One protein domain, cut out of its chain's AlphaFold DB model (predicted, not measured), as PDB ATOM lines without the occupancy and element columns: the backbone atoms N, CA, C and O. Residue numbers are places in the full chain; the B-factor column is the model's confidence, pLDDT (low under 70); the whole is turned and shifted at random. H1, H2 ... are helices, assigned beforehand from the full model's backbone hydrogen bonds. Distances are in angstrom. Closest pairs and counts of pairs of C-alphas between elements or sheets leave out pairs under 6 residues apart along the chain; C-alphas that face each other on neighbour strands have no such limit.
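AT A GLANCE: This is residues 27 to 67 and 79 to 83 of the 83 residues of an uncharacterized protein of Porphyromonas sp. COT-108 OH1349 (UniProt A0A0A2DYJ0). Two helices, H1 and then the shorter H2, meet near their ends as an L. Residues 27 to 32 lead into H1, residues 57 to 67 fold back from H2 as a loop, and residues 79 to 83 form a separate piece across a cut. The printed part has 46 residues, 23 of them in the two named helices, with no named strand; its class is all helix. It is only just compact, close to loose, with a radius of gyration of the C-alphas of 11.3 A and spans of 31 by 22 by 20 A.

HOW THE PARTS SIT: H1, residues 33 to 46, and H2, residues 48 to 56, only just touch, with 3 pairs of C-alphas within 8 A, and only at the corner by their link. H1 touches H2 with residues 44 to 45 alone; the closest C-alphas, of Ile 44 and Lys 51, are 6.1 A apart. Their lines are about perpendicular, at 82 degrees. In H1 and H2 every O i to N i+4 pair is within hydrogen-bond range.

IN THESE COORDINATES: H1 begins at C-alpha 33 (56.491, 43.674, -0.771) and is 19.7 A long. H2 ends at C-alpha 56 (46.806, 23.916, 15.031).

THE WHOLE: The C-alphas farthest apart, of Thr 30 and Ala 56, are 31.0 A apart. Residues 68 to 78 are not printed; C-alphas 67 and 79 are 16.9 A apart. The link H1 to H2 is tight. Residues 82 to 83 have pLDDT under 70.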
ATOM      1  N   TYR A  27      51.262  35.750  -3.795       86.94
ATOM      2  CA  TYR A  27      49.813  35.996  -3.854       86.94
ATOM      3  C   TYR A  27      49.446  37.392  -4.377       86.94
ATOM      4  O   TYR A  27      48.369  37.585  -4.937       86.94
ATOM      5  N   TYR A  28      50.328  38.378  -4.198       89.00
ATOM      6  CA  TYR A  28      50.076  39.781  -4.536       89.00
ATOM      7  C   TYR A  28      51.229  40.375  -5.362       89.00
ATOM      8  O   TYR A  28      51.889  41.314  -4.902       89.00
ATOM      9  N   PRO A  29      51.482  39.872  -6.586       86.94
ATOM     10  CA  PRO A  29      52.664  40.241  -7.372       86.94
ATOM     11  C   PRO A  29      52.678  41.710  -7.815       86.94
ATOM     12  O   PRO A  29      53.738  42.277  -8.064       86.94
ATOM     13  N   THR A  30      51.512  42.355  -7.892       89.88
ATOM     14  CA  THR A  30      51.372  43.768  -8.280       89.88
ATOM     15  C   THR A  30      51.635  44.743  -7.133       89.88
ATOM     16  O   THR A  30      51.762  45.947  -7.358       89.88
ATOM     17  N   TYR A  31      51.717  44.254  -5.894       87.69
ATOM     18  CA  TYR A  31      51.901  45.092  -4.719       87.69
ATOM     19  C   TYR A  31      53.368  45.167  -4.304       87.69
ATOM     20  O   TYR A  31      54.129  44.206  -4.408       87.69
ATOM     21  N   SER A  32      53.762  46.311  -3.736       88.69
ATOM     22  CA  SER A  32      55.079  46.411  -3.106       88.69
ATOM     23  C   SER A  32      55.196  45.377  -1.974       88.69
ATOM     24  O   SER A  32      54.219  45.156  -1.251       88.69
ATOM     25  N   PRO A  33      56.373  44.775  -1.729       85.69
ATOM     26  CA  PRO A  33      56.491  43.674  -0.771       85.69
ATOM     27  C   PRO A  33      56.011  43.998   0.654       85.69
ATOM     28  O   PRO A  33      55.546  43.119   1.384       85.69
ATOM     29  N   ARG A  34      56.119  45.270   1.066       88.69
ATOM     30  CA  ARG A  34      55.613  45.752   2.359       88.69
ATOM     31  C   ARG A  34      54.087  45.714   2.404       88.69
ATOM     32  O   ARG A  34      53.532  45.218   3.381       88.69
ATOM     33  N   TYR A  35      53.437  46.218   1.359       91.06
ATOM     34  CA  TYR A  35      51.981  46.233   1.267       91.06
ATOM     35  C   TYR A  35      51.422  44.822   1.059       91.06
ATOM     36  O   TYR A  35      50.479  44.443   1.745       91.06
ATOM     37  N   ALA A  36      52.069  44.010   0.217       90.25
ATOM     38  CA  ALA A  36      51.739  42.599   0.023       90.25
ATOM     39  C   ALA A  36      51.715  41.846   1.362       90.25
ATOM     40  O   ALA A  36      50.739  41.177   1.678       90.25
ATOM     41  N   SER A  37      52.744  42.015   2.199       90.06
ATOM     42  CA  SER A  37      52.816  41.350   3.511       90.06
ATOM     43  C   SER A  37      51.715  41.797   4.480       90.06
ATOM     44  O   SER A  37      51.216  40.985   5.258       90.06
ATOM     45  N   GLN A  38      51.355  43.086   4.476       90.75
ATOM     46  CA  GLN A  38      50.272  43.610   5.317       90.75
ATOM     47  C   GLN A  38      48.916  43.085   4.855       90.75
ATOM     48  O   GLN A  38      48.152  42.586   5.677       90.75
ATOM     49  N   LYS A  39      48.654  43.144   3.544       90.75
ATOM     50  CA  LYS A  39      47.434  42.600   2.958       90.75
ATOM     51  C   LYS A  39      47.319  41.100   3.213       90.75
ATOM     52  O   LYS A  39      46.298  40.663   3.709       90.75
ATOM     53  N   PHE A  40      48.382  40.334   2.986       91.44
ATOM     54  CA  PHE A  40      48.378  38.888   3.212       91.44
ATOM     55  C   PHE A  40      48.045  38.506   4.654       91.44
ATOM     56  O   PHE A  40      47.257  37.600   4.898       91.44
ATOM     57  N   ARG A  41      48.623  39.219   5.627       91.19
ATOM     58  CA  ARG A  41      48.293  39.016   7.042       91.19
ATOM     59  C   ARG A  41      46.834  39.334   7.328       91.19
ATOM     60  O   ARG A  41      46.177  38.545   7.992       91.19
ATOM     61  N   ARG A  42      46.339  40.459   6.817       90.94
ATOM     62  CA  ARG A  42      44.938  40.838   6.977       90.94
ATOM     63  C   ARG A  42      44.007  39.782   6.385       90.94
ATOM     64  O   ARG A  42      43.072  39.386   7.060       90.94
ATOM     65  N   ASP A  43      44.309  39.280   5.191       89.12
ATOM     66  CA  ASP A  43      43.520  38.223   4.567       89.12
ATOM     67  C   ASP A  43      43.545  36.961   5.464       89.12
ATOM     68  O   ASP A  43      42.484  36.463   5.820       89.12
ATOM     69  N   ILE A  44      44.703  36.505   5.975       90.00
ATOM     70  CA  ILE A  44      44.760  35.387   6.951       90.00
ATOM     71  C   ILE A  44      43.896  35.651   8.197       90.00
ATOM     72  O   ILE A  44      43.250  34.737   8.704       90.00
ATOM     73  N   GLU A  45      43.896  36.877   8.717       89.62
ATOM     74  CA  GLU A  45      43.111  37.264   9.892       89.62
ATOM     75  C   GLU A  45      41.600  37.285   9.618       89.62
ATOM     76  O   GLU A  45      40.818  36.886  10.481       89.62
ATOM     77  N   GLU A  46      41.202  37.688   8.413       89.81
ATOM     78  CA  GLU A  46      39.815  37.710   7.940       89.81
ATOM     79  C   GLU A  46      39.276  36.310   7.580       89.81
ATOM     80  O   GLU A  46      38.065  36.163   7.423       89.81
ATOM     81  N   TYR A  47      40.129  35.274   7.514       90.94
ATOM     82  CA  TYR A  47      39.747  33.868   7.300       90.94
ATOM     83  C   TYR A  47      39.930  33.017   8.578       90.94
ATOM     84  O   TYR A  47      40.987  32.405   8.778       90.94
ATOM     85  N   PRO A  48      38.895  32.883   9.438       88.81
ATOM     86  CA  PRO A  48      39.011  32.211  10.736       88.81
ATOM     87  C   PRO A  48      39.415  30.737  10.636       88.81
ATOM     88  O   PRO A  48      40.168  30.248  11.475       88.81
ATOM     89  N   GLU A  49      38.931  30.031   9.613       90.75
ATOM     90  CA  GLU A  49      39.215  28.605   9.404       90.75
ATOM     91  C   GLU A  49      40.684  28.371   9.026       90.75
ATOM     92  O   GLU A  49      41.351  27.516   9.610       90.75
ATOM     93  N   LEU A  50      41.232  29.207   8.138       90.00
ATOM     94  CA  LEU A  50      42.654  29.189   7.796       90.00
ATOM     95  C   LEU A  50      43.514  29.514   9.021       90.00
ATOM     96  O   LEU A  50      44.498  28.825   9.290       90.00
ATOM     97  N   LYS A  51      43.136  30.541   9.788       90.62
ATOM     98  CA  LYS A  51      43.851  30.925  11.009       90.62
ATOM     99  C   LYS A  51      43.891  29.780  12.024       90.62
ATOM    100  O   LYS A  51      44.973  29.447  12.499       90.62
ATOM    101  N   LYS A  52      42.753  29.134  12.304       91.56
ATOM    102  CA  LYS A  52      42.684  27.968  13.203       91.56
ATOM    103  C   LYS A  52      43.549  26.812  12.709       91.56
ATOM    104  O   LYS A  52      44.259  26.206  13.507       91.56
ATOM    105  N   ALA A  53      43.520  26.517  11.409       91.31
ATOM    106  CA  ALA A  53      44.349  25.463  10.832       91.31
ATOM    107  C   ALA A  53      45.847  25.783  10.979       91.31
ATOM    108  O   ALA A  53      46.631  24.936  11.397       91.31
ATOM    109  N   LEU A  54      46.254  27.025  10.712       90.62
ATOM    110  CA  LEU A  54      47.633  27.474  10.907       90.62
ATOM    111  C   LEU A  54      48.069  27.386  12.380       90.62
ATOM    112  O   LEU A  54      49.167  26.903  12.663       90.62
ATOM    113  N   GLU A  55      47.209  27.799  13.312       90.88
ATOM    114  CA  GLU A  55      47.459  27.712  14.756       90.88
ATOM    115  C   GLU A  55      47.570  26.260  15.242       90.88
ATOM    116  O   GLU A  55      48.485  25.949  16.008       90.88
ATOM    117  N   ALA A  56      46.732  25.350  14.735       90.00
ATOM    118  CA  ALA A  56      46.806  23.916  15.031       90.00
ATOM    119  C   ALA A  56      48.138  23.284  14.584       90.00
ATOM    120  O   ALA A  56      48.633  22.354  15.218       90.00
ATOM    121  N   HIS A  57      48.754  23.827  13.531       86.50
ATOM    122  CA  HIS A  57      50.086  23.437  13.059       86.50
ATOM    123  C   HIS A  57      51.232  24.253  13.697       86.50
ATOM    124  O   HIS A  57      52.395  24.101  13.322       86.50
ATOM    125  N   GLY A  58      50.942  25.092  14.699       85.50
ATOM    126  CA  GLY A  58      51.942  25.823  15.481       85.50
ATOM    127  C   GLY A  58      52.420  27.135  14.851       85.50
ATOM    128  O   GLY A  58      53.446  27.693  15.275       85.50
ATOM    129  N   TRP A  59      51.718  27.652  13.840       88.25
ATOM    130  CA  TRP A  59      51.945  28.996  13.317       88.25
ATOM    131  C   TRP A  59      51.178  30.044  14.128       88.25
ATOM    132  O   TRP A  59      50.070  29.813  14.590       88.25
ATOM    133  N   GLN A  60      51.778  31.217  14.303       86.56
ATOM    134  CA  GLN A  60      51.171  32.348  15.003       86.56
ATOM    135  C   GLN A  60      51.429  33.622  14.203       86.56
ATOM    136  O   GLN A  60      52.443  33.730  13.514       86.56
ATOM    137  N   MET A  61      50.558  34.619  14.353       82.25
ATOM    138  CA  MET A  61      50.595  35.867  13.577       82.25
ATOM    139  C   MET A  61      51.910  36.661  13.709       82.25
ATOM    140  O   MET A  61      52.316  37.390  12.801       82.25
ATOM    141  N   ASN A  62      52.604  36.512  14.839       83.00
ATOM    142  CA  ASN A  62      53.904  37.136  15.097       83.00
ATOM    143  C   ASN A  62      55.068  36.451  14.348       83.00
ATOM    144  O   ASN A  62      56.143  37.049  14.211       83.00
ATOM    145  N   LYS A  63      54.880  35.223  13.846       83.06
ATOM    146  CA  LYS A  63      55.919  34.492  13.126       83.06
ATOM    147  C   LYS A  63      56.149  35.109  11.752       83.06
ATOM    148  O   LYS A  63      55.255  35.617  11.076       83.06
ATOM    149  N   ARG A  64      57.414  35.081  11.336       84.44
ATOM    150  CA  ARG A  64      57.872  35.668  10.067       84.44
ATOM    151  C   ARG A  64      58.041  34.641   8.957       84.44
ATOM    152  O   ARG A  64      58.371  35.039   7.843       84.44
ATOM    153  N   SER A  65      57.784  33.368   9.246       87.31
ATOM    154  CA  SER A  65      58.057  32.266   8.334       87.31
ATOM    155  C   SER A  65      56.952  31.218   8.345       87.31
ATOM    156  O   SER A  65      56.306  30.977   9.367       87.31
ATOM    157  N   PHE A  66      56.784  30.578   7.198       87.94
ATOM    158  CA  PHE A  66      55.900  29.464   6.939       87.94
ATOM    159  C   PHE A  66      56.730  28.214   6.677       87.94
ATOM    160  O   PHE A  66      57.680  28.229   5.897       87.94
ATOM    161  N   PHE A  67      56.361  27.138   7.358       87.44
ATOM    162  CA  PHE A  67      56.886  25.807   7.108       87.44
ATOM    163  C   PHE A  67      56.055  25.148   6.003       87.44
ATOM    164  O   PHE A  67      54.941  25.605   5.743       87.44
ATOM    165  N   GLY A  79      44.029  29.243  -2.451       83.56
ATOM    166  CA  GLY A  79      44.338  28.791  -3.803       83.56
ATOM    167  C   GLY A  79      45.840  28.707  -4.072       83.56
ATOM    168  O   GLY A  79      46.670  29.281  -3.367       83.56
ATOM    169  N   ALA A  80      46.214  27.958  -5.108       73.81
ATOM    170  CA  ALA A  80      47.598  27.914  -5.553       73.81
ATOM    171  C   ALA A  80      47.984  29.264  -6.176       73.81
ATOM    172  O   ALA A  80      47.277  29.774  -7.042       73.81
ATOM    173  N   TRP A  81      49.117  29.825  -5.755       72.06
ATOM    174  CA  TRP A  81      49.747  30.906  -6.501       72.06
ATOM    175  C   TRP A  81      50.467  30.292  -7.708       72.06
ATOM    176  O   TRP A  81      51.260  29.360  -7.551       72.06
ATOM    177  N   ASP A  82      50.139  30.764  -8.908       49.47
ATOM    178  CA  ASP A  82      50.778  30.318 -10.149       49.47
ATOM    179  C   ASP A  82      52.223  30.851 -10.163       49.47
ATOM    180  O   ASP A  82      52.436  32.065 -10.089       49.47
ATOM    181  N   VAL A  83      53.215  29.952 -10.166       47.50
ATOM    182  CA  VAL A  83      54.648  30.280 -10.338       47.50
ATOM    183  C   VAL A  83      55.110  29.760 -11.681       47.50
ATOM    184  O   VAL A  83      54.925  28.542 -11.914       47.50
TER     185      VAL A  83